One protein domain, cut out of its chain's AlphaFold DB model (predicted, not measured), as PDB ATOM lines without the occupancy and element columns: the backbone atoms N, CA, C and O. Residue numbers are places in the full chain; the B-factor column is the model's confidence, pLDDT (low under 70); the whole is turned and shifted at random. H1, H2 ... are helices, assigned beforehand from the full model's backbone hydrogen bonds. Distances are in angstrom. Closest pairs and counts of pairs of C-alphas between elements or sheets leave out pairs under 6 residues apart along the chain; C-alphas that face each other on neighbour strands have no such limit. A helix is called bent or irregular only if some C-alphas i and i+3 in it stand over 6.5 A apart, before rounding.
ATOM      1  N   GLU A  24     209.204 190.372 226.069       87.44
ATOM      2  CA  GLU A  24     208.085 189.552 225.589       87.44
ATOM      3  C   GLU A  24     206.872 189.661 226.527       87.44
ATOM      4  O   GLU A  24     205.736 189.862 226.072       87.44
ATOM      5  N   GLY A  25     207.102 189.561 227.839       86.19
ATOM      6  CA  GLY A  25     206.069 189.756 228.846       86.19
ATOM      7  C   GLY A  25     205.481 191.166 228.811       86.19
ATOM      8  O   GLY A  25     204.254 191.311 228.855       86.19
ATOM      9  N   GLU A  26     206.316 192.200 228.692       87.06
ATOM     10  CA  GLU A  26     205.860 193.593 228.635       87.06
ATOM     11  C   GLU A  26     204.991 193.863 227.406       87.06
ATOM     12  O   GLU A  26     203.892 194.409 227.532       87.06
ATOM     13  N   VAL A  27     205.431 193.428 226.222       87.31
ATOM     14  CA  VAL A  27     204.666 193.566 224.975       87.31
ATOM     15  C   VAL A  27     203.306 192.879 225.097       87.31
ATOM     16  O   VAL A  27     202.284 193.435 224.678       87.31
ATOM     17  N   TYR A  28     203.259 191.692 225.712       86.56
ATOM     18  CA  TYR A  28     201.996 191.002 225.952       86.56
ATOM     19  C   TYR A  28     201.077 191.788 226.892       86.56
ATOM     20  O   TYR A  28     199.899 191.956 226.572       86.56
ATOM     21  N   ILE A  29     201.589 192.271 228.031       86.06
ATOM     22  CA  ILE A  29     200.799 193.041 229.004       86.06
ATOM     23  C   ILE A  29     200.251 194.311 228.356       86.06
ATOM     24  O   ILE A  29     199.056 194.567 228.470       86.06
ATOM     25  N   ARG A  30     201.074 195.055 227.608       85.00
ATOM     26  CA  ARG A  30     200.655 196.261 226.870       85.00
ATOM     27  C   ARG A  30     199.500 195.974 225.929       85.00
ATOM     28  O   ARG A  30     198.475 196.654 225.955       85.00
ATOM     29  N   ARG A  31     199.651 194.924 225.123       83.50
ATOM     30  CA  ARG A  31     198.613 194.492 224.192       83.50
ATOM     31  C   ARG A  31     197.353 194.074 224.939       83.50
ATOM     32  O   ARG A  31     196.273 194.495 224.554       83.50
ATOM     33  N   ALA A  32     197.467 193.255 225.982       85.19
ATOM     34  CA  ALA A  32     196.321 192.801 226.758       85.19
ATOM     35  C   ALA A  32     195.583 193.981 227.404       85.19
ATOM     36  O   ALA A  32     194.358 194.068 227.299       85.19
ATOM     37  N   TRP A  33     196.326 194.908 228.006       85.12
ATOM     38  CA  TRP A  33     195.792 196.089 228.667       85.12
ATOM     39  C   TRP A  33     194.970 196.967 227.736       85.12
ATOM     40  O   TRP A  33     193.863 197.335 228.107       85.12
ATOM     41  N   ALA A  34     195.430 197.212 226.507       84.94
ATOM     42  CA  ALA A  34     194.681 198.001 225.526       84.94
ATOM     43  C   ALA A  34     193.251 197.470 225.281       84.94
ATOM     44  O   ALA A  34     192.338 198.240 225.000       84.94
ATOM     45  N   TYR A  35     193.030 196.158 225.432       83.69
ATOM     46  CA  TYR A  35     191.702 195.545 225.300       83.69
ATOM     47  C   TYR A  35     190.949 195.410 226.626       83.69
ATOM     48  O   TYR A  35     189.719 195.372 226.627       83.69
ATOM     49  N   PHE A  36     191.661 195.308 227.750       83.12
ATOM     50  CA  PHE A  36     191.051 195.254 229.077       83.12
ATOM     51  C   PHE A  36     190.642 196.628 229.597       83.12
ATOM     52  O   PHE A  36     189.673 196.695 230.344       83.12
ATOM     53  N   TYR A  37     191.349 197.690 229.213       85.00
ATOM     54  CA  TYR A  37     191.176 199.036 229.748       85.00
ATOM     55  C   TYR A  37     189.723 199.523 229.662       85.00
ATOM     56  O   TYR A  37     189.183 199.846 230.720       85.00
ATOM     57  N   PRO A  38     189.027 199.473 228.503       84.50
ATOM     58  CA  PRO A  38     187.635 199.925 228.440       84.50
ATOM     59  C   PRO A  38     186.735 199.136 229.399       84.50
ATOM     60  O   PRO A  38     185.940 199.693 230.144       84.50
ATOM     61  N   PHE A  39     186.924 197.818 229.479       83.94
ATOM     62  CA  PHE A  39     186.116 196.980 230.363       83.94
ATOM     63  C   PHE A  39     186.423 197.211 231.853       83.94
ATOM     64  O   PHE A  39     185.524 197.305 232.682       83.94
ATOM     65  N   LEU A  40     187.696 197.268 232.237       82.94
ATOM     66  CA  LEU A  40     188.081 197.390 233.642       82.94
ATOM     67  C   LEU A  40     187.863 198.807 234.173       82.94
ATOM     68  O   LEU A  40     187.423 198.962 235.309       82.94
ATOM     69  N   VAL A  41     188.161 199.826 233.372       83.00
ATOM     70  CA  VAL A  41     188.115 201.223 233.807       83.00
ATOM     71  C   VAL A  41     186.755 201.845 233.533       83.00
ATOM     72  O   VAL A  41     186.170 202.420 234.445       83.00
ATOM     73  N   GLU A  42     186.210 201.686 232.327       83.00
ATOM     74  CA  GLU A  42     184.949 202.334 231.946       83.00
ATOM     75  C   GLU A  42     183.738 201.521 232.433       83.00
ATOM     76  O   GLU A  42     182.893 202.065 233.142       83.00
ATOM     77  N   ASP A  43     183.676 200.211 232.148       81.88
ATOM     78  CA  ASP A  43     182.500 199.391 232.507       81.88
ATOM     79  C   ASP A  43     182.442 199.043 234.009       81.88
ATOM     80  O   ASP A  43     181.363 199.009 234.609       81.88
ATOM     81  N   LEU A  44     183.586 198.749 234.639       80.31
ATOM     82  CA  LEU A  44     183.651 198.377 236.063       80.31
ATOM     83  C   LEU A  44     184.011 199.544 236.996       80.31
ATOM     84  O   LEU A  44     183.970 199.379 238.223       80.31
ATOM     85  N   GLY A  45     184.400 200.697 236.445       81.38
ATOM     86  CA  GLY A  45     184.836 201.856 237.222       81.38
ATOM     87  C   GLY A  45     186.100 201.601 238.048       81.38
ATOM     88  O   GLY A  45     186.272 202.231 239.094       81.38
ATOM     89  N   LEU A  46     186.943 200.622 237.696       81.19
ATOM     90  CA  LEU A  46     188.191 200.372 238.422       81.19
ATOM     91  C   LEU A  46     189.208 201.438 237.999       81.19
ATOM     92  O   LEU A  46     189.435 201.622 236.813       81.19
ATOM     93  N   GLY A  47     189.808 202.161 238.948       77.81
ATOM     94  CA  GLY A  47     190.791 203.206 238.626       77.81
ATOM     95  C   GLY A  47     191.981 202.688 237.802       77.81
ATOM     96  O   GLY A  47     192.209 201.481 237.706       77.81
ATOM     97  N   THR A  48     192.763 203.605 237.229       76.25
ATOM     98  CA  THR A  48     193.970 203.289 236.438       76.25
ATOM     99  C   THR A  48     195.166 202.862 237.287       76.25
ATOM    100  O   THR A  48     196.124 202.307 236.754       76.25
ATOM    101  N   ASP A  49     195.087 203.055 238.605       73.62
ATOM    102  CA  ASP A  49     196.115 202.671 239.570       73.62
ATOM    103  C   ASP A  49     196.138 201.150 239.804       73.62
ATOM    104  O   ASP A  49     195.680 200.615 240.820       73.62
ATOM    105  N   TRP A  50     196.622 200.409 238.813       73.12
ATOM    106  CA  TRP A  50     196.908 198.988 238.946       73.12
ATOM    107  C   TRP A  50     198.312 198.830 239.516       73.12
ATOM    108  O   TRP A  50     199.272 198.626 238.789       73.12
ATOM    109  N   ASN A  51     198.425 198.930 240.837       68.56
ATOM    110  CA  ASN A  51     199.658 198.586 241.530       68.56
ATOM    111  C   ASN A  51     199.934 197.078 241.462       68.56
ATOM    112  O   ASN A  51     199.015 196.251 241.426       68.56
ATOM    113  N   ASP A  52     201.216 196.720 241.501       64.00
ATOM    114  CA  ASP A  52     201.677 195.333 241.606       64.00
ATOM    115  C   ASP A  52     201.262 194.675 242.917       64.00
ATOM    116  O   ASP A  52     201.137 193.456 243.000       64.00
ATOM    117  N   LEU A  53     201.041 195.480 243.949       66.50
ATOM    118  CA  LEU A  53     200.694 195.056 245.294       66.50
ATOM    119  C   LEU A  53     199.343 195.647 245.700       66.50
ATOM    120  O   LEU A  53     199.291 196.477 246.605       66.50
ATOM    121  N   PRO A  54     198.225 195.249 245.065       76.12
ATOM    122  CA  PRO A  54     196.939 195.713 245.542       76.12
ATOM    123  C   PRO A  54     196.727 195.131 246.944       76.12
ATOM    124  O   PRO A  54     196.757 193.907 247.148       76.12
ATOM    125  N   ASP A  55     196.527 196.008 247.925       78.62
ATOM    126  CA  ASP A  55     196.242 195.590 249.290       78.62
ATOM    127  C   ASP A  55     194.955 194.727 249.337       78.62
ATOM    128  O   ASP A  55     194.184 194.610 248.375       78.62
ATOM    129  N   ALA A  56     194.721 194.041 250.458       71.06
ATOM    130  CA  ALA A  56     193.573 193.141 250.580       71.06
ATOM    131  C   ALA A  56     192.214 193.854 250.416       71.06
ATOM    132  O   ALA A  56     191.282 193.249 249.880       71.06
ATOM    133  N   GLN A  57     192.107 195.116 250.838       76.38
ATOM    134  CA  GLN A  57     190.895 195.925 250.740       76.38
ATOM    135  C   GLN A  57     190.651 196.358 249.291       76.38
ATOM    136  O   GLN A  57     189.549 196.162 248.781       76.38
ATOM    137  N   THR A  58     191.684 196.835 248.594       81.00
ATOM    138  CA  THR A  58     191.640 197.190 247.170       81.00
ATOM    139  C   THR A  58     191.251 195.986 246.310       81.00
ATOM    140  O   THR A  58     190.369 196.093 245.453       81.00
ATOM    141  N   ARG A  59     191.828 194.802 246.569       81.75
ATOM    142  CA  ARG A  59     191.430 193.562 245.874       81.75
ATOM    143  C   ARG A  59     189.979 193.183 246.140       81.75
ATOM    144  O   ARG A  59     189.261 192.869 245.191       81.75
ATOM    145  N   SER A  60     189.538 193.235 247.400       76.19
ATOM    146  CA  SER A  60     188.142 192.944 247.748       76.19
ATOM    147  C   SER A  60     187.194 193.906 247.038       76.19
ATOM    148  O   SER A  60     186.266 193.457 246.376       76.19
ATOM    149  N   ALA A  61     187.479 195.211 247.070       81.50
ATOM    150  CA  ALA A  61     186.660 196.229 246.423       81.50
ATOM    151  C   ALA A  61     186.559 196.020 244.901       81.50
ATOM    152  O   ALA A  61     185.468 196.109 244.332       81.50
ATOM    153  N   ARG A  62     187.672 195.685 244.232       87.00
ATOM    154  CA  ARG A  62     187.687 195.345 242.796       87.00
ATOM    155  C   ARG A  62     186.849 194.101 242.497       87.00
ATOM    156  O   ARG A  62     186.049 194.110 241.560       87.00
ATOM    157  N   LEU A  63     187.001 193.047 243.299       85.25
ATOM    158  CA  LEU A  63     186.243 191.805 243.142       85.25
ATOM    159  C   LEU A  63     184.744 192.009 243.396       85.25
ATOM    160  O   LEU A  63     183.918 191.441 242.676       85.25
ATOM    161  N   ASP A  64     184.389 192.825 244.384       80.31
ATOM    162  CA  ASP A  64     183.005 193.150 244.715       80.31
ATOM    163  C   ASP A  64     182.346 193.946 243.588       80.31
ATOM    164  O   ASP A  64     181.233 193.604 243.187       80.31
ATOM    165  N   ARG A  65     183.049 194.919 242.989       85.88
ATOM    166  CA  ARG A  65     182.576 195.646 241.796       85.88
ATOM    167  C   ARG A  65     182.382 194.724 240.598       85.88
ATOM    168  O   ARG A  65     181.313 194.735 239.991       85.88
ATOM    169  N   PHE A  66     183.360 193.866 240.303       87.25
ATOM    170  CA  PHE A  66     183.235 192.873 239.234       87.25
ATOM    171  C   PHE A  66     182.044 191.930 239.469       87.25
ATOM    172  O   PHE A  66     181.245 191.678 238.569       87.25
ATOM    173  N   THR A  67     181.871 191.454 240.702       81.56
ATOM    174  CA  THR A  67     180.755 190.577 241.078       81.56
ATOM    175  C   THR A  67     179.414 191.310 241.016       81.56
ATOM    176  O   THR A  67     178.413 190.717 240.613       81.56
ATOM    177  N   ALA A  68     179.362 192.584 241.407       80.44
ATOM    178  CA  ALA A  68     178.169 193.418 241.320       80.44
ATOM    179  C   ALA A  68     177.756 193.653 239.863       80.44
ATOM    180  O   ALA A  68     176.575 193.519 239.550       80.44
ATOM    181  N   PHE A  69     178.718 193.900 238.974       84.56
ATOM    182  CA  PHE A  69     178.497 193.994 237.532       84.56
ATOM    183  C   PHE A  69     177.990 192.670 236.936       84.56
ATOM    184  O   PHE A  69     176.978 192.645 236.239       84.56
ATOM    185  N   GLU A  70     178.605 191.528 237.269       82.06
ATOM    186  CA  GLU A  70     178.077 190.229 236.822       82.06
ATOM    187  C   GLU A  70     176.648 190.001 237.339       82.06
ATOM    188  O   GLU A  70     175.791 189.481 236.621       82.06
ATOM    189  N   ARG A  71     176.364 190.423 238.578       78.62
ATOM    190  CA  ARG A  71     175.021 190.336 239.155       78.62
ATOM    191  C   ARG A  71     174.031 191.247 238.440       78.62
ATOM    192  O   ARG A  71     172.931 190.767 238.179       78.62
ATOM    193  N   SER A  72     174.383 192.492 238.115       78.88
ATOM    194  CA  SER A  72     173.479 193.443 237.446       78.88
ATOM    195  C   SER A  72     173.039 192.925 236.077       78.88
ATOM    196  O   SER A  72     171.852 192.946 235.771       78.88
ATOM    197  N   ILE A  73     173.956 192.312 235.327       73.81
ATOM    198  CA  ILE A  73     173.663 191.644 234.053       73.81
ATOM    199  C   ILE A  73     172.719 190.449 234.243       73.81
ATOM    200  O   ILE A  73     171.863 190.179 233.402       73.81
ATOM    201  N   THR A  74     172.854 189.715 235.351       66.81
ATOM    202  CA  THR A  74     172.003 188.548 235.643       66.81
ATOM    203  C   THR A  74     170.674 188.872 236.330       66.81
ATOM    204  O   THR A  74     169.872 187.956 236.493       66.81
ATOM    205  N   ARG A  75     170.445 190.126 236.753       59.31
ATOM    206  CA  ARG A  75     169.284 190.568 237.552       59.31
ATOM    207  C   ARG A  75     168.070 191.030 236.734       59.31
ATOM    208  O   ARG A  75     167.118 191.518 237.330       59.31
ATOM    209  N   SER A  76     168.065 190.857 235.409       49.81
ATOM    210  CA  SER A  76     166.820 190.954 234.628       49.81
ATOM    211  C   SER A  76     165.770 190.019 235.248       49.81
ATOM    212  O   SER A  76     166.103 188.872 235.547       49.81
ATOM    213  N   ASP A  77     164.577 190.560 235.532       50.84
ATOM    214  CA  ASP A  77     163.505 189.971 236.350       50.84
ATOM    215  C   ASP A  77     163.528 188.438 236.422       50.84
ATOM    216  O   ASP A  77     163.371 187.727 235.428       50.84
ATOM    217  N   ALA A  78     163.659 187.915 237.644       49.19
ATOM    218  CA  ALA A  78     163.749 186.485 237.947       49.19
ATOM    219  C   ALA A  78     162.538 185.643 237.475       49.19
ATOM    220  O   ALA A  78     162.539 184.423 237.638       49.19
ATOM    221  N   ALA A  79     161.519 186.266 236.876       53.38
ATOM    222  CA  ALA A  79     160.337 185.609 236.338       53.38
ATOM    223  C   ALA A  79     160.611 184.772 235.072       53.38
ATOM    224  O   ALA A  79     159.829 183.865 234.782       53.38
ATOM    225  N   LEU A  80     161.704 185.004 234.330       60.47
ATOM    226  CA  LEU A  80     162.005 184.248 233.109       60.47
ATOM    227  C   LEU A  80     163.491 183.875 233.025       60.47
ATOM    228  O   LEU A  80     164.351 184.668 232.659       60.47
ATOM    229  N   GLN A  81     163.802 182.603 233.285       66.50
ATOM    230  CA  GLN A  81     165.143 182.022 233.110       66.50
ATOM    231  C   GLN A  81     165.766 182.314 231.723       66.50
ATOM    232  O   GLN A  81     166.990 182.395 231.605       66.50
ATOM    233  N   ALA A  82     164.932 182.517 230.700       70.19
ATOM    234  CA  ALA A  82     165.341 182.905 229.353       70.19
ATOM    235  C   ALA A  82     166.043 184.277 229.304       70.19
ATOM    236  O   ALA A  82     167.036 184.420 228.592       70.19
ATOM    237  N   ASP A  83     165.595 185.257 230.091       67.75
ATOM    238  CA  ASP A  83     166.188 186.598 230.093       67.75
ATOM    239  C   ASP A  83     167.546 186.610 230.796       67.75
ATOM    240  O   ASP A  83     168.494 187.240 230.326       67.75
ATOM    241  N   ARG A  84     167.704 185.797 231.846       70.06
ATOM    242  CA  ARG A  84     169.011 185.560 232.472       70.06
ATOM    243  C   ARG A  84     169.999 184.898 231.510       70.06
ATOM    244  O   ARG A  84     171.168 185.285 231.467       70.06
ATOM    245  N   GLU A  85     169.562 183.884 230.763       76.31
ATOM    246  CA  GLU A  85     170.397 183.228 229.749       76.31
ATOM    247  C   GLU A  85     170.778 184.209 228.630       76.31
ATOM    248  O   GLU A  85     171.937 184.230 228.212       76.31
ATOM    249  N   ARG A  86     169.852 185.087 228.226       78.69
ATOM    250  CA  ARG A  86     170.098 186.158 227.254       78.69
ATOM    251  C   ARG A  86     171.092 187.202 227.767       78.69
ATOM    252  O   ARG A  86     172.019 187.537 227.037       78.69
ATOM    253  N   GLY A  87     170.953 187.677 229.005       78.19
ATOM    254  CA  GLY A  87     171.886 188.632 229.618       78.19
ATOM    255  C   GLY A  87     173.304 188.069 229.737       78.19
ATOM    256  O   GLY A  87     174.276 188.729 229.371       78.19
ATOM    257  N   LEU A  88     173.432 186.804 230.156       78.69
ATOM    258  CA  LEU A  88     174.721 186.105 230.184       78.69
ATOM    259  C   LEU A  88     175.332 185.937 228.792       78.69
ATOM    260  O   LEU A  88     176.553 186.026 228.654       78.69
ATOM    261  N   GLU A  89     174.510 185.665 227.780       82.31
ATOM    262  CA  GLU A  89     174.985 185.560 226.405       82.31
ATOM    263  C   GLU A  89     175.484 186.915 225.899       82.31
ATOM    264  O   GLU A  89     176.616 186.981 225.435       82.31
ATOM    265  N   ILE A  90     174.723 187.998 226.104       81.94
ATOM    266  CA  ILE A  90     175.133 189.367 225.745       81.94
ATOM    267  C   ILE A  90     176.461 189.724 226.415       81.94
ATOM    268  O   ILE A  90     177.386 190.169 225.744       81.94
ATOM    269  N   TYR A  91     176.611 189.477 227.717       84.88
ATOM    270  CA  TYR A  91     177.871 189.729 228.421       84.88
ATOM    271  C   TYR A  91     179.053 188.973 227.808       84.88
ATOM    272  O   TYR A  91     180.122 189.543 227.559       84.88
ATOM    273  N   ARG A  92     178.854 187.680 227.529       86.69
ATOM    274  CA  ARG A  92     179.883 186.838 226.918       86.69
ATOM    275  C   ARG A  92     180.249 187.326 225.531       86.69
ATOM    276  O   ARG A  92     181.438 187.397 225.246       86.69
ATOM    277  N   THR A  93     179.273 187.640 224.685       83.06
ATOM    278  CA  THR A  93     179.514 188.015 223.288       83.06
ATOM    279  C   THR A  93     180.037 189.439 223.152       83.06
ATOM    280  O   THR A  93     180.906 189.686 222.323       83.06
ATOM    281  N   THR A  94     179.544 190.372 223.966       82.88
ATOM    282  CA  THR A  94     179.829 191.804 223.810       82.88
ATOM    283  C   THR A  94     181.133 192.219 224.480       82.88
ATOM    284  O   THR A  94     181.851 193.031 223.900       82.88
ATOM    285  N   HIS A  95     181.472 191.643 225.641       85.88
ATOM    286  CA  HIS A  95     182.678 192.017 226.395       85.88
ATOM    287  C   HIS A  95     183.733 190.903 226.346       85.88
ATOM    288  O   HIS A  95     184.801 191.065 225.753       85.88
ATOM    289  N   LEU A  96     183.430 189.729 226.916       90.25
ATOM    290  CA  LEU A  96     184.442 188.683 227.118       90.25
ATOM    291  C   LEU A  96     184.966 188.074 225.817       90.25
ATOM    292  O   LEU A  96     186.136 187.708 225.750       90.25
ATOM    293  N   LEU A  97     184.117 187.916 224.800       90.56
ATOM    294  CA  LEU A  97     184.516 187.333 223.525       90.56
ATOM    295  C   LEU A  97     185.433 188.282 222.752       90.56
ATOM    296  O   LEU A  97     186.441 187.810 222.246       90.56
ATOM    297  N   LYS A  98     185.162 189.594 222.744       89.06
ATOM    298  CA  LYS A  98     186.050 190.588 222.112       89.06
ATOM    299  C   LYS A  98     187.444 190.572 222.738       89.06
ATOM    300  O   LYS A  98     188.441 190.481 222.028       89.06
ATOM    301  N   ILE A  99     187.503 190.555 224.072       88.81
ATOM    302  CA  ILE A  99     188.760 190.389 224.813       88.81
ATOM    303  C   ILE A  99     189.429 189.058 224.427       88.81
ATOM    304  O   ILE A  99     190.613 189.012 224.100       88.81
ATOM    305  N   ALA A 100     188.677 187.955 224.424       91.44
ATOM    306  CA  ALA A 100     189.202 186.637 224.078       91.44
ATOM    307  C   ALA A 100     189.719 186.555 222.629       91.44
ATOM    308  O   ALA A 100     190.680 185.831 222.368       91.44
ATOM    309  N   GLU A 101     189.099 187.255 221.680       89.88
ATOM    310  CA  GLU A 101     189.539 187.340 220.285       89.88
ATOM    311  C   GLU A 101     190.852 188.108 220.177       89.88
ATOM    312  O   GLU A 101     191.818 187.584 219.620       89.88
ATOM    313  N   ALA A 102     190.929 189.281 220.804       85.56
ATOM    314  CA  ALA A 102     192.120 190.120 220.814       85.56
ATOM    315  C   ALA A 102     193.350 189.430 221.441       85.56
ATOM    316  O   ALA A 102     194.481 189.538 220.953       85.56
ATOM    317  N   LEU A 103     193.132 188.632 222.487       85.31
ATOM    318  CA  LEU A 103     194.172 187.821 223.130       85.31
ATOM    319  C   LEU A 103     194.468 186.504 222.386       85.31
ATOM    320  O   LEU A 103     195.298 185.708 222.827       85.31
ATOM    321  N   GLY A 104     193.780 186.227 221.273       89.31
ATOM    322  CA  GLY A 104     193.934 184.998 220.486       89.31
ATOM    323  C   GLY A 104     193.379 183.734 221.162       89.31
ATOM    324  O   GLY A 104     193.635 182.616 220.708       89.31
ATOM    325  N   PHE A 105     192.611 183.859 222.248       91.38
ATOM    326  CA  PHE A 105     192.047 182.727 222.994       91.38
ATOM    327  C   PHE A 105     190.999 181.980 222.178       91.38
ATOM    328  O   PHE A 105     190.939 180.750 222.251       91.38
ATOM    329  N   VAL A 106     190.210 182.708 221.380       91.38
ATOM    330  CA  VAL A 106     189.233 182.110 220.464       91.38
ATOM    331  C   VAL A 106     189.937 181.194 219.476       91.38
ATOM    332  O   VAL A 106     189.586 180.018 219.415       91.38
ATOM    333  N   GLN A 107     190.976 181.680 218.792       89.69
ATOM    334  CA  GLN A 107     191.744 180.865 217.850       89.69
ATOM    335  C   GLN A 107     192.296 179.612 218.538       89.69
ATOM    336  O   GLN A 107     191.978 178.500 218.139       89.69
ATOM    337  N   ARG A 108     193.003 179.759 219.667       88.81
ATOM    338  CA  ARG A 108     193.590 178.607 220.380       88.81
ATOM    339  C   ARG A 108     192.555 177.558 220.802       88.81
ATOM    340  O   ARG A 108     192.803 176.356 220.662       88.81
ATOM    341  N   CYS A 109     191.396 177.980 221.314       90.31
ATOM    342  CA  CYS A 109     190.324 177.058 221.699       90.31
ATOM    343  C   CYS A 109     189.710 176.362 220.477       90.31
ATOM    344  O   CYS A 109     189.413 175.166 220.541       90.31
ATOM    345  N   ARG A 110     189.554 177.086 219.363       90.62
ATOM    346  CA  ARG A 110     189.066 176.550 218.087       90.62
ATOM    347  C   ARG A 110     190.042 175.531 217.501       90.62
ATOM    348  O   ARG A 110     189.627 174.394 217.281       90.62
ATOM    349  N   THR A 111     191.331 175.853 217.394       88.94
ATOM    350  CA  THR A 111     192.382 174.923 216.953       88.94
ATOM    351  C   THR A 111     192.377 173.639 217.789       88.94
ATOM    352  O   THR A 111     192.411 172.525 217.255       88.94
ATOM    353  N   ALA A 112     192.285 173.760 219.120       88.19
ATOM    354  CA  ALA A 112     192.236 172.612 220.023       88.19
ATOM    355  C   ALA A 112     190.966 171.760 219.829       88.19
ATOM    356  O   ALA A 112     191.040 170.523 219.849       88.19
ATOM    357  N   ALA A 113     189.811 172.400 219.622       91.50
ATOM    358  CA  ALA A 113     188.552 171.723 219.332       91.50
ATOM    359  C   ALA A 113     188.618 170.976 217.991       91.50
ATOM    360  O   ALA A 113     188.342 169.776 217.961       91.50
ATOM    361  N   ILE A 114     189.076 171.637 216.924       90.31
ATOM    362  CA  ILE A 114     189.256 171.063 215.583       90.31
ATOM    363  C   ILE A 114     190.199 169.858 215.636       90.31
ATOM    364  O   ILE A 114     189.827 168.768 215.200       90.31
ATOM    365  N   ARG A 115     191.367 169.987 216.281       86.50
ATOM    366  CA  ARG A 115     192.320 168.878 216.467       86.50
ATOM    367  C   ARG A 115     191.669 167.680 217.166       86.50
ATOM    368  O   ARG A 115     191.897 166.529 216.788       86.50
ATOM    369  N   ASN A 116     190.841 167.922 218.181       88.44
ATOM    370  CA  ASN A 116     190.135 166.855 218.890       88.44
ATOM    371  C   ASN A 116     189.009 166.226 218.050       88.44
ATOM    372  O   ASN A 116     188.795 165.019 218.153       88.44
ATOM    373  N   LEU A 117     188.307 167.008 217.226       92.88
ATOM    374  CA  LEU A 117     187.264 166.524 216.315       92.88
ATOM    375  C   LEU A 117     187.852 165.651 215.198       92.88
ATOM    376  O   LEU A 117     187.330 164.561 214.958       92.88
ATOM    377  N   ILE A 118     188.976 166.068 214.603       88.44
ATOM    378  CA  ILE A 118     189.724 165.288 213.602       88.44
ATOM    379  C   ILE A 118     190.213 163.976 214.211       88.44
ATOM    380  O   ILE A 118     189.936 162.902 213.684       88.44
ATOM    381  N   ARG A 119     190.855 164.029 215.387       85.62
ATOM    382  CA  ARG A 119     191.338 162.826 216.089       85.62
ATOM    383  C   ARG A 119     190.218 161.826 216.407       85.62
ATOM    384  O   ARG A 119     190.481 160.640 216.563       85.62
ATOM    385  N   ARG A 120     188.977 162.298 216.552       89.50
ATOM    386  CA  ARG A 120     187.793 161.461 216.811       89.50
ATOM    387  C   ARG A 120     187.081 160.998 215.537       89.50
ATOM    388  O   ARG A 120     186.071 160.314 215.659       89.50
ATOM    389  N   GLY A 121     187.557 161.392 214.356       91.31
ATOM    390  CA  GLY A 121     186.903 161.099 213.079       91.31
ATOM    391  C   GLY A 121     185.547 161.789 212.905       91.31
ATOM    392  O   GLY A 121     184.735 161.337 212.106       91.31
ATOM    393  N   LEU A 122     185.271 162.851 213.673       91.31
ATOM    394  CA  LEU A 122     184.019 163.615 213.576       91.31
ATOM    395  C   LEU A 122     184.103 164.730 212.532       91.31
ATOM    396  O   LEU A 122     183.077 165.159 212.022       91.31
ATOM    397  N   LEU A 123     185.317 165.191 212.234       92.06
ATOM    398  CA  LEU A 123     185.600 166.170 211.196       92.06
ATOM    399  C   LEU A 123     186.656 165.583 210.260       92.06
ATOM    400  O   LEU A 123     187.748 165.229 210.708       92.06
ATOM    401  N   VAL A 124     186.321 165.463 208.980       89.31
ATOM    402  CA  VAL A 124     187.216 164.966 207.933       89.31
ATOM    403  C   VAL A 124     187.698 166.168 207.115       89.31
ATOM    404  O   VAL A 124     186.861 166.917 206.610       89.31
ATOM    405  N   PRO A 125     189.019 166.392 206.982       80.12
ATOM    406  CA  PRO A 125     189.531 167.442 206.108       80.12
ATOM    407  C   PRO A 125     189.132 167.170 204.643       80.12
ATOM    408  O   PRO A 125     189.035 165.999 204.260       80.12
ATOM    409  N   PRO A 126     188.946 168.209 203.809       77.69
ATOM    410  CA  PRO A 126     188.631 168.051 202.390       77.69
ATOM    411  C   PRO A 126     189.616 167.139 201.663       77.69
ATOM    412  O   PRO A 126     190.807 167.119 201.971       77.69
ATOM    413  N   GLN A 127     189.128 166.433 200.645       71.31
ATOM    414  CA  GLN A 127     189.895 165.448 199.874       71.31
ATOM    415  C   GLN A 127     191.167 166.039 199.241       71.31
ATOM    416  O   GLN A 127     192.207 165.395 199.280       71.31
ATOM    417  N   LYS A 128     191.126 167.317 198.832       69.31
ATOM    418  CA  LYS A 128     192.279 168.097 198.339       69.31
ATOM    419  C   LYS A 128     193.479 168.130 199.308       69.31
ATOM    420  O   LYS A 128     194.599 168.376 198.884       69.31
ATOM    421  N   TYR A 129     193.260 167.883 200.601       65.75
ATOM    422  CA  TYR A 129     194.312 167.826 201.619       65.75
ATOM    423  C   TYR A 129     194.783 166.401 201.952       65.75
ATOM    424  O   TYR A 129     195.741 166.252 202.705       65.75
ATOM    425  N   LYS A 130     194.121 165.357 201.427       61.75
ATOM    426  CA  LYS A 130     194.554 163.955 201.573       61.75
ATOM    427  C   LYS A 130     195.645 163.570 200.573       61.75
ATOM    428  O   LYS A 130     196.422 162.671 200.871       61.75
ATOM    429  N   ASP A 131     195.713 164.264 199.436       61.91
ATOM    430  CA  ASP A 131     196.685 163.997 198.364       61.91
ATOM    431  C   ASP A 131     198.062 164.635 198.634       61.91
ATOM    432  O   ASP A 131     199.048 164.348 197.955       61.91
ATOM    433  N   LEU A 132     198.159 165.479 199.668       60.94
ATOM    434  CA  LEU A 132     199.434 165.960 200.187       60.94
ATOM    435  C   LEU A 132     200.114 164.807 200.939       60.94
ATOM    436  O   LEU A 132     199.591 164.301 201.930       60.94
ATOM    437  N   LYS A 133     201.309 164.399 200.487       61.94
ATOM    438  CA  LYS A 133     202.121 163.350 201.142       61.94
ATOM    439  C   LYS A 133     202.456 163.668 202.612       61.94
ATOM    440  O   LYS A 133     202.838 162.768 203.355       61.94
ATOM    441  N   SER A 134     202.313 164.922 203.040       63.66
ATOM    442  CA  SER A 134     202.398 165.359 204.432       63.66
ATOM    443  C   SER A 134     201.003 165.628 204.999       63.66
ATOM    444  O   SER A 134     200.141 166.188 204.324       63.66
ATOM    445  N   ALA A 135     200.780 165.252 206.264       58.59
ATOM    446  CA  ALA A 135     199.550 165.605 206.966       58.59
ATOM    447  C   ALA A 135     199.317 167.124 206.838       58.59
ATOM    448  O   ALA A 135     200.243 167.888 207.129       58.59
ATOM    449  N   PRO A 136     198.128 167.576 206.394       63.97
ATOM    450  CA  PRO A 136     197.885 168.993 206.172       63.97
ATOM    451  C   PRO A 136     198.159 169.770 207.456       63.97
ATOM    452  O   PRO A 136     197.739 169.355 208.544       63.97
ATOM    453  N   ALA A 137     198.865 170.897 207.327       75.69
ATOM    454  CA  ALA A 137     199.079 171.805 208.442       75.69
ATOM    455  C   ALA A 137     197.714 172.138 209.060       75.69
ATOM    456  O   ALA A 137     196.769 172.498 208.354       75.69
ATOM    457  N   ILE A 138     197.594 171.973 210.378       76.31
ATOM    458  CA  ILE A 138     196.333 172.167 211.110       76.31
ATOM    459  C   ILE A 138     195.740 173.551 210.831       76.31
ATOM    460  O   ILE A 138     194.522 173.675 210.735       76.31
ATOM    461  N   ASP A 139     196.597 174.543 210.607       76.50
ATOM    462  CA  ASP A 139     196.218 175.919 210.300       76.50
ATOM    463  C   ASP A 139     195.463 176.034 208.965       76.50
ATOM    464  O   ASP A 139     194.515 176.809 208.853       76.50
ATOM    465  N   ALA A 140     195.799 175.207 207.965       81.38
ATOM    466  CA  ALA A 140     195.082 175.163 206.688       81.38
ATOM    467  C   ALA A 140     193.688 174.531 206.840       81.38
ATOM    468  O   ALA A 140     192.712 175.019 206.266       81.38
ATOM    469  N   VAL A 141     193.579 173.473 207.655       81.62
ATOM    470  CA  VAL A 141     192.290 172.829 207.963       81.62
ATOM    471  C   VAL A 141     191.406 173.756 208.794       81.62
ATOM    472  O   VAL A 141     190.201 173.825 208.565       81.62
ATOM    473  N   GLU A 142     191.992 174.493 209.734       82.50
ATOM    474  CA  GLU A 142     191.285 175.494 210.527       82.50
ATOM    475  C   GLU A 142     190.807 176.668 209.672       82.50
ATOM    476  O   GLU A 142     189.622 176.991 209.715       82.50
ATOM    477  N   SER A 143     191.680 177.260 208.855       84.50
ATOM    478  CA  SER A 143     191.331 178.378 207.968       84.50
ATOM    479  C   SER A 143     190.201 178.006 207.003       84.50
ATOM    480  O   SER A 143     189.200 178.721 206.900       84.50
ATOM    481  N   TRP A 144     190.290 176.825 206.381       86.44
ATOM    482  CA  TRP A 144     189.212 176.297 205.546       86.44
ATOM    483  C   TRP A 144     187.908 176.125 206.334       86.44
ATOM    484  O   TRP A 144     186.852 176.568 205.878       86.44
ATOM    485  N   PHE A 145     187.968 175.496 207.511       86.06
ATOM    486  CA  PHE A 145     186.778 175.232 208.315       86.06
ATOM    487  C   PHE A 145     186.094 176.538 208.727       86.06
ATOM    488  O   PHE A 145     184.879 176.656 208.580       86.06
ATOM    489  N   LEU A 146     186.865 177.523 209.198       84.19
ATOM    490  CA  LEU A 146     186.353 178.829 209.607       84.19
ATOM    491  C   LEU A 146     185.753 179.596 208.429       84.19
ATOM    492  O   LEU A 146     184.654 180.125 208.570       84.19
ATOM    493  N   SER A 147     186.405 179.587 207.265       85.62
ATOM    494  CA  SER A 147     185.862 180.181 206.037       85.62
ATOM    495  C   SER A 147     184.538 179.529 205.622       85.62
ATOM    496  O   SER A 147     183.576 180.228 205.298       85.62
ATOM    497  N   ALA A 148     184.442 178.198 205.717       82.38
ATOM    498  CA  ALA A 148     183.228 177.469 205.372       82.38
ATOM    499  C   ALA A 148     182.040 177.861 206.267       82.38
ATOM    500  O   ALA A 148     180.926 178.017 205.773       82.38
ATOM    501  N   VAL A 149     182.251 178.052 207.572       83.81
ATOM    502  CA  VAL A 149     181.154 178.354 208.514       83.81
ATOM    503  C   VAL A 149     180.896 179.848 208.736       83.81
ATOM    504  O   VAL A 149     179.824 180.185 209.239       83.81
ATOM    505  N   ALA A 150     181.811 180.740 208.334       80.31
ATOM    506  CA  ALA A 150     181.712 182.187 208.564       80.31
ATOM    507  C   ALA A 150     180.486 182.843 207.900       80.31
ATOM    508  O   ALA A 150     179.883 183.741 208.480       80.31
ATOM    509  N   ASN A 151     180.077 182.364 206.721       78.44
ATOM    510  CA  ASN A 151     178.988 182.971 205.942       78.44
ATOM    511  C   ASN A 151     177.584 182.471 206.325       78.44
ATOM    512  O   ASN A 151     176.589 182.912 205.752       78.44
ATOM    513  N   GLN A 152     177.477 181.527 207.264       83.31
ATOM    514  CA  GLN A 152     176.206 180.892 207.617       83.31
ATOM    515  C   GLN A 152     175.667 181.443 208.939       83.31
ATOM    516  O   GLN A 152     176.337 181.370 209.969       83.31
ATOM    517  N   ARG A 153     174.427 181.955 208.917       75.44
ATOM    518  CA  ARG A 153     173.817 182.664 210.057       75.44
ATOM    519  C   ARG A 153     173.295 181.736 211.156       75.44
ATOM    520  O   ARG A 153     173.174 182.163 212.297       75.44
ATOM    521  N   THR A 154     172.972 180.480 210.839       89.75
ATOM    522  CA  THR A 154     172.376 179.541 211.809       89.75
ATOM    523  C   THR A 154     173.182 178.253 211.961       89.75
ATOM    524  O   THR A 154     173.765 177.745 211.003       89.75
ATOM    525  N   ALA A 155     173.146 177.655 213.159       88.06
ATOM    526  CA  ALA A 155     173.791 176.367 213.440       88.06
ATOM    527  C   ALA A 155     173.295 175.233 212.519       88.06
ATOM    528  O   ALA A 155     174.058 174.328 212.167       88.06
ATOM    529  N   LYS A 156     172.025 175.299 212.089       92.75
ATOM    530  CA  LYS A 156     171.430 174.361 211.127       92.75
ATOM    531  C   LYS A 156     172.052 174.516 209.736       92.75
ATOM    532  O   LYS A 156     172.475 173.524 209.153       92.75
ATOM    533  N   GLN A 157     172.186 175.749 209.239       92.88
ATOM    534  CA  GLN A 157     172.853 176.029 207.960       92.88
ATOM    535  C   GLN A 157     174.330 175.622 207.980       92.88
ATOM    536  O   GLN A 157     174.806 174.995 207.036       92.88
ATOM    537  N   GLN A 158     175.041 175.904 209.078       92.12
ATOM    538  CA  GLN A 158     176.421 175.452 209.274       92.12
ATOM    539  C   GLN A 158     176.520 173.920 209.241       92.12
ATOM    540  O   GLN A 158     177.373 173.374 208.547       92.12
ATOM    541  N   SER A 159     175.617 173.218 209.936       93.62
ATOM    542  CA  SER A 159     175.593 171.748 209.952       93.62
ATOM    543  C   SER A 159     175.331 171.167 208.558       93.62
ATOM    544  O   SER A 159     176.067 170.289 208.111       93.62
ATOM    545  N   ALA A 160     174.327 171.687 207.845       92.62
ATOM    546  CA  ALA A 160     173.988 171.252 206.492       92.62
ATOM    547  C   ALA A 160     175.142 171.488 205.506       92.62
ATOM    548  O   ALA A 160     175.459 170.614 204.698       92.62
ATOM    549  N   LEU A 161     175.821 172.635 205.608       92.38
ATOM    550  CA  LEU A 161     176.980 172.944 204.778       92.38
ATOM    551  C   LEU A 161     178.150 171.987 205.045       92.38
ATOM    552  O   LEU A 161     178.759 171.506 204.096       92.38
ATOM    553  N   LEU A 162     178.439 171.653 206.306       92.81
ATOM    554  CA  LEU A 162     179.499 170.694 206.645       92.81
ATOM    555  C   LEU A 162     179.222 169.290 206.084       92.81
ATOM    556  O   LEU A 162     180.157 168.606 205.668       92.81
ATOM    557  N   VAL A 163     177.958 168.863 206.032       93.94
ATOM    558  CA  VAL A 163     177.572 167.611 205.358       93.94
ATOM    559  C   VAL A 163     177.738 167.740 203.844       93.94
ATOM    560  O   VAL A 163     178.357 166.877 203.228       93.94
ATOM    561  N   LYS A 164     177.257 168.842 203.249       93.19
ATOM    562  CA  LYS A 164     177.373 169.113 201.805       93.19
ATOM    563  C   LYS A 164     178.829 169.131 201.330       93.19
ATOM    564  O   LYS A 164     179.124 168.647 200.245       93.19
ATOM    565  N   LEU A 165     179.739 169.663 202.146       90.38
ATOM    566  CA  LEU A 165     181.179 169.702 201.873       90.38
ATOM    567  C   LEU A 165     181.887 168.354 202.108       90.38
ATOM    568  O   LEU A 165     183.102 168.274 201.940       90.38
ATOM    569  N   GLY A 166     181.173 167.313 202.552       91.06
ATOM    570  CA  GLY A 166     181.763 166.018 202.909       91.06
ATOM    571  C   GLY A 166     182.644 166.060 204.164       91.06
ATOM    572  O   GLY A 166     183.349 165.096 204.460       91.06
ATOM    573  N   ALA A 167     182.604 167.158 204.925       90.56
ATOM    574  CA  ALA A 167     183.391 167.351 206.143       90.56
ATOM    575  C   ALA A 167     182.905 166.470 207.299       90.56
ATOM    576  O   ALA A 167     183.658 166.130 208.211       90.56
ATOM    577  N   CYS A 168     181.611 166.150 207.293       94.31
ATOM    578  CA  CYS A 168     180.925 165.361 208.305       94.31
ATOM    579  C   CYS A 168     180.067 164.294 207.624       94.31
ATOM    580  O   CYS A 168     179.403 164.568 206.629       94.31
ATOM    581  N   ARG A 169     180.032 163.085 208.197       93.75
ATOM    582  CA  ARG A 169     179.299 161.944 207.622       93.75
ATOM    583  C   ARG A 169     177.787 162.171 207.529       93.75
ATOM    584  O   ARG A 169     177.143 161.646 206.631       93.75
ATOM    585  N   ASN A 170     177.214 162.864 208.509       95.69
ATOM    586  CA  ASN A 170     175.779 163.111 208.609       95.69
ATOM    587  C   ASN A 170     175.496 164.375 209.432       95.69
ATOM    588  O   ASN A 170     176.386 164.907 210.106       95.69
ATOM    589  N   GLU A 171     174.242 164.827 209.398       95.56
ATOM    590  CA  GLU A 171     173.793 166.053 210.067       95.56
ATOM    591  C   GLU A 171     174.030 166.008 211.582       95.56
ATOM    592  O   GLU A 171     174.542 166.967 212.150       95.56
ATOM    593  N   GLN A 172     173.795 164.863 212.233       95.50
ATOM    594  CA  GLN A 172     174.042 164.704 213.672       95.50
ATOM    595  C   GLN A 172     175.517 164.936 214.043       95.50
ATOM    596  O   GLN A 172     175.824 165.550 215.069       95.50
ATOM    597  N   THR A 173     176.447 164.441 213.222       95.00
ATOM    598  CA  THR A 173     177.887 164.660 213.414       95.00
ATOM    599  C   THR A 173     178.241 166.125 213.186       95.00
ATOM    600  O   THR A 173     178.948 166.709 214.006       95.00
ATOM    601  N   ALA A 174     177.683 166.740 212.142       93.94
ATOM    602  CA  ALA A 174     177.883 168.153 211.846       93.94
ATOM    603  C   ALA A 174     177.360 169.065 212.971       93.94
ATOM    604  O   ALA A 174     178.077 169.961 213.413       93.94
ATOM    605  N   SER A 175     176.187 168.781 213.543       92.94
ATOM    606  CA  SER A 175     175.663 169.524 214.696       92.94
ATOM    607  C   SER A 175     176.548 169.384 215.935       92.94
ATOM    608  O   SER A 175     176.737 170.350 216.671       92.94
ATOM    609  N   ARG A 176     177.154 168.208 216.164       93.12
ATOM    610  CA  ARG A 176     178.140 168.025 217.247       93.12
ATOM    611  C   ARG A 176     179.416 168.832 217.010       93.12
ATOM    612  O   ARG A 176     179.993 169.318 217.982       93.12
ATOM    613  N   VAL A 177     179.858 168.958 215.758       93.75
ATOM    614  CA  VAL A 177     180.995 169.806 215.371       93.75
ATOM    615  C   VAL A 177     180.668 171.277 215.637       93.75
ATOM    616  O   VAL A 177     181.414 171.928 216.362       93.75
ATOM    617  N   VAL A 178     179.523 171.774 215.159       93.69
ATOM    618  CA  VAL A 178     179.067 173.158 215.395       93.69
ATOM    619  C   VAL A 178     178.934 173.459 216.894       93.69
ATOM    620  O   VAL A 178     179.448 174.467 217.378       93.69
ATOM    621  N   GLU A 179     178.343 172.550 217.673       92.31
ATOM    622  CA  GLU A 179     178.225 172.714 219.127       92.31
ATOM    623  C   GLU A 179     179.590 172.710 219.835       92.31
ATOM    624  O   GLU A 179     179.793 173.442 220.805       92.31
ATOM    625  N   ALA A 180     180.556 171.913 219.366       92.06
ATOM    626  CA  ALA A 180     181.917 171.941 219.900       92.06
ATOM    627  C   ALA A 180     182.611 173.288 219.632       92.06
ATOM    628  O   ALA A 180     183.348 173.766 220.495       92.06
ATOM    629  N   MET A 181     182.336 173.924 218.491       91.94
ATOM    630  CA  MET A 181     182.854 175.255 218.159       91.94
ATOM    631  C   MET A 181     182.231 176.353 219.019       91.94
ATOM    632  O   MET A 181     182.953 177.206 219.539       91.94
ATOM    633  N   ARG A 182     180.916 176.286 219.259       89.81
ATOM    634  CA  ARG A 182     180.235 177.176 220.210       89.81
ATOM    635  C   ARG A 182     180.807 177.017 221.621       89.81
ATOM    636  O   ARG A 182     181.137 178.000 222.281       89.81
ATOM    637  N   LYS A 183     181.034 175.775 222.065       90.06
ATOM    638  CA  LYS A 183     181.710 175.491 223.345       90.06
ATOM    639  C   LYS A 183     183.134 176.037 223.397       90.06
ATOM    640  O   LYS A 183     183.550 176.481 224.462       90.06
ATOM    641  N   ALA A 184     183.868 176.028 222.284       91.62
ATOM    642  CA  ALA A 184     185.206 176.608 222.215       91.62
ATOM    643  C   ALA A 184     185.185 178.135 222.417       91.62
ATOM    644  O   ALA A 184     186.047 178.654 223.118       91.62
ATOM    645  N   GLN A 185     184.181 178.844 221.886       91.19
ATOM    646  CA  GLN A 185     183.984 180.276 222.160       91.19
ATOM    647  C   GLN A 185     183.638 180.529 223.629       91.19
ATOM    648  O   GLN A 185     184.279 181.357 224.268       91.19
ATOM    649  N   VAL A 186     182.706 179.757 224.203       88.00
ATOM    650  CA  VAL A 186     182.375 179.853 225.638       88.00
ATOM    651  C   VAL A 186     183.611 179.596 226.506       88.00
ATOM    652  O   VAL A 186     183.830 180.290 227.498       88.00
ATOM    653  N   GLN A 187     184.446 178.624 226.129       90.69
ATOM    654  CA  GLN A 187     185.715 178.356 226.800       90.69
ATOM    655  C   GLN A 187     186.687 179.537 226.662       90.69
ATOM    656  O   GLN A 187     187.316 179.900 227.649       90.69
ATOM    657  N   ALA A 188     186.786 180.159 225.487       92.38
ATOM    658  CA  ALA A 188     187.628 181.332 225.269       92.38
ATOM    659  C   ALA A 188     187.180 182.536 226.118       92.38
ATOM    660  O   ALA A 188     188.013 183.137 226.796       92.38
ATOM    661  N   SER A 189     185.874 182.823 226.185       92.00
ATOM    662  CA  SER A 189     185.315 183.838 227.090       92.00
ATOM    663  C   SER A 189     185.608 183.512 228.560       92.00
ATOM    664  O   SER A 189     185.919 184.404 229.345       92.00
ATOM    665  N   ALA A 190     185.562 182.232 228.948       87.69
ATOM    666  CA  ALA A 190     185.918 181.810 230.301       87.69
ATOM    667  C   ALA A 190     187.414 182.004 230.614       87.69
ATOM    668  O   ALA A 190     187.744 182.338 231.750       87.69
ATOM    669  N   LEU A 191     188.307 181.833 229.630       90.31
ATOM    670  CA  LEU A 191     189.731 182.156 229.779       90.31
ATOM    671  C   LEU A 191     189.933 183.665 229.951       90.31
ATOM    672  O   LEU A 191     190.644 184.057 230.867       90.31
ATOM    673  N   ALA A 192     189.268 184.504 229.148       91.88
ATOM    674  CA  ALA A 192     189.325 185.964 229.295       91.88
ATOM    675  C   ALA A 192     188.837 186.418 230.680       91.88
ATOM    676  O   ALA A 192     189.516 187.179 231.362       91.88
ATOM    677  N   ARG A 193     187.716 185.860 231.155       92.19
ATOM    678  CA  ARG A 193     187.238 186.060 232.531       92.19
ATOM    679  C   ARG A 193     188.260 185.606 233.578       92.19
ATOM    680  O   ARG A 193     188.400 186.243 234.615       92.19
ATOM    681  N   GLY A 194     188.956 184.499 233.324       88.25
ATOM    682  CA  GLY A 194     190.038 184.009 234.176       88.25
ATOM    683  C   GLY A 194     191.188 185.008 234.289       88.25
ATOM    684  O   GLY A 194     191.655 185.243 235.397       88.25
ATOM    685  N   VAL A 195     191.585 185.629 233.174       90.31
ATOM    686  CA  VAL A 195     192.601 186.692 233.159       90.31
ATOM    687  C   VAL A 195     192.132 187.901 233.959       90.31
ATOM    688  O   VAL A 195     192.869 188.341 234.823       90.31
ATOM    689  N   ILE A 196     190.892 188.371 233.776       89.12
ATOM    690  CA  ILE A 196     190.328 189.494 234.560       89.12
ATOM    691  C   ILE A 196     190.441 189.233 236.061       89.12
ATOM    692  O   ILE A 196     190.943 190.069 236.805       89.12
ATOM    693  N   LEU A 197     189.987 188.058 236.504       88.50
ATOM    694  CA  LEU A 197     190.040 187.687 237.915       88.50
ATOM    695  C   LEU A 197     191.477 187.568 238.420       88.50
ATOM    696  O   LEU A 197     191.774 188.043 239.508       88.50
ATOM    697  N   ALA A 198     192.372 186.982 237.624       87.06
ATOM    698  CA  ALA A 198     193.782 186.910 237.974       87.06
ATOM    699  C   ALA A 198     194.406 188.306 238.071       87.06
ATOM    700  O   ALA A 198     195.179 188.545 238.988       87.06
ATOM    701  N   THR A 199     194.051 189.239 237.188       89.69
ATOM    702  CA  THR A 199     194.509 190.632 237.246       89.69
ATOM    703  C   THR A 199     193.984 191.343 238.493       89.69
ATOM    704  O   THR A 199     194.729 192.058 239.155       89.69
ATOM    705  N   ILE A 200     192.724 191.113 238.873       85.50
ATOM    706  CA  ILE A 200     192.166 191.620 240.135       85.50
ATOM    707  C   ILE A 200     192.940 191.061 241.341       85.50
ATOM    708  O   ILE A 200     193.271 191.817 242.254       85.50
ATOM    709  N   ASP A 201     193.263 189.766 241.335       82.25
ATOM    710  CA  ASP A 201     193.916 189.082 242.460       82.25
ATOM    711  C   ASP A 201     195.430 189.354 242.563       82.25
ATOM    712  O   ASP A 201     195.988 189.354 243.669       82.25
ATOM    713  N   HIS A 202     196.093 189.545 241.418       85.50
ATOM    714  CA  HIS A 202     197.552 189.505 241.255       85.50
ATOM    715  C   HIS A 202     198.132 190.720 240.507       85.50
ATOM    716  O   HIS A 202     199.309 190.701 240.151       85.50
ATOM    717  N   GLY A 203     197.344 191.760 240.238       88.38
ATOM    718  CA  GLY A 203     197.800 192.929 239.481       88.38
ATOM    719  C   GLY A 203     198.251 192.561 238.062       88.38
ATOM    720  O   GLY A 203     197.707 191.649 237.435       88.38
ATOM    721  N   TRP A 204     199.279 193.239 237.552       88.12
ATOM    722  CA  TRP A 204     199.792 193.046 236.189       88.12
ATOM    723  C   TRP A 204     200.254 191.620 235.884       88.12
ATOM    724  O   TRP A 204     200.015 191.119 234.785       88.12
ATOM    725  N   ALA A 205     200.838 190.916 236.858       89.12
ATOM    726  CA  ALA A 205     201.234 189.517 236.677       89.12
ATOM    727  C   ALA A 205     200.031 188.615 236.339       89.12
ATOM    728  O   ALA A 205     200.178 187.632 235.611       89.12
ATOM    729  N   GLY A 206     198.831 188.979 236.807       88.81
ATOM    730  CA  GLY A 206     197.569 188.331 236.460       88.81
ATOM    731  C   GLY A 206     197.277 188.309 234.959       88.81
ATOM    732  O   GLY A 206     196.733 187.321 234.460       88.81
ATOM    733  N   MET A 207     197.719 189.332 234.218       90.44
ATOM    734  CA  MET A 207     197.529 189.410 232.767       90.44
ATOM    735  C   MET A 207     198.321 188.352 232.010       90.44
ATOM    736  O   MET A 207     197.885 187.911 230.953       90.44
ATOM    737  N   LEU A 208     199.440 187.881 232.562       90.25
ATOM    738  CA  LEU A 208     200.227 186.809 231.952       90.25
ATOM    739  C   LEU A 208     199.510 185.451 232.009       90.25
ATOM    740  O   LEU A 208     199.948 184.493 231.365       90.25
ATOM    741  N   LEU A 209     198.394 185.332 232.740       89.06
ATOM    742  CA  LEU A 209     197.614 184.104 232.752       89.06
ATOM    743  C   LEU A 209     197.154 183.760 231.326       89.06
ATOM    744  O   LEU A 209     196.468 184.519 230.652       89.06
TER     745      LEU A 209
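Overview. This is residues 24 to 209 of the 840 residues of an uncharacterized protein of Chloroflexales bacterium ZM16-3 (UniProt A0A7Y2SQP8). One long helix, H7, runs through the middle of a flat, loosely built assembly of helices. H4, H5 and H6 gather along its first part, while H3 crosses it further on, and H1, H2 and H8 are grouped towards its last residues. H2 and H3 make a V, with residues 77 to 82 sticking out at its tip; residues 130 to 135 stick out as a loop elsewhere. The printed part has 186 residues with eight named helices, H1 to H8 in order along the chain, and no named strand: the class is all helix. It is loose, with a radius of gyration of the C-alphas of 19.9 A and spans of 60 by 49 by 24 A.

Arrangement. The hub is H7, residues 171 to 202, which touches five other helices. H4, residues 105 to 119, touches residues 177 to 192 of H7, closest at the C-alphas of Val 106 and Ala 188, 5.1 A; they run opposite ways at a steep tilt of 38 degrees, only just beyond shallow. H3, residues 81 to 102, touches H7 at the C-alphas of Leu 96 and Ser 189, 4.9 A, about perpendicular at 73 degrees, only just beyond steep. H3 and H4 only just touch, with 3 pairs of C-alphas within 8 A, and only at the corner; the closest are those of Ala 100 and Val 106, 5.8 A. H6, residues 155 to 164, touches residues 171 to 178 of H7, closest at the C-alphas of Ser 159 and Ala 174, 4.7 A, at a steep tilt of 52 degrees, opposite ways. H5, residues 138 to 150, touches H4 at the C-alphas of Thr 111 and Glu 142, 6.5 A, and H6 at those of Val 149 and Gln 158, 5.6 A, but H5 and H7 are apart. H2, residues 56 to 74, touches H7 at the C-alphas of Arg 59 and Ile 200, 6.1 A. H8, residues 204 to 207, touches H7 at those of Thr 199 and Gly 206, 3.9 A. H1, residues 24 to 43, touches H3 at those of Tyr 35 and Ile 99, 6.0 A. In H2, H4, H5, H6 and H7 every O i to N i+4 pair is within hydrogen-bond range; H1 has 13 of 16, H3 16 of 18, and H8 is too short for such a pair.

Along the chain. H7 is 45.7 A long, from C-alpha 171 at (173.793, 166.053, 210.067) to C-alpha 202 at (197.552, 189.505, 241.255). H3 is 30.7 A, H1 28.3 A, H2 26.6 A and H4 21.1 A long. H1 begins at C-alpha 24, (208.085, 189.552, 225.589), has a kink of 50 degrees near residue 36, and is only just irregular: C-alphas 35 and 38 are 6.8 A apart.

Size, cuts and confidence. The C-alphas of Gln 57 and Asp 131, the two farthest apart, are 61.6 A apart. The printed part has no cut. The links H1 to H2 and H4 to H5 are long, of 12 and 18 residues. Mean pLDDT of the printed part is 83.3; residues 51 to 53, 74 to 81, 83 and 128 to 136 are under 70.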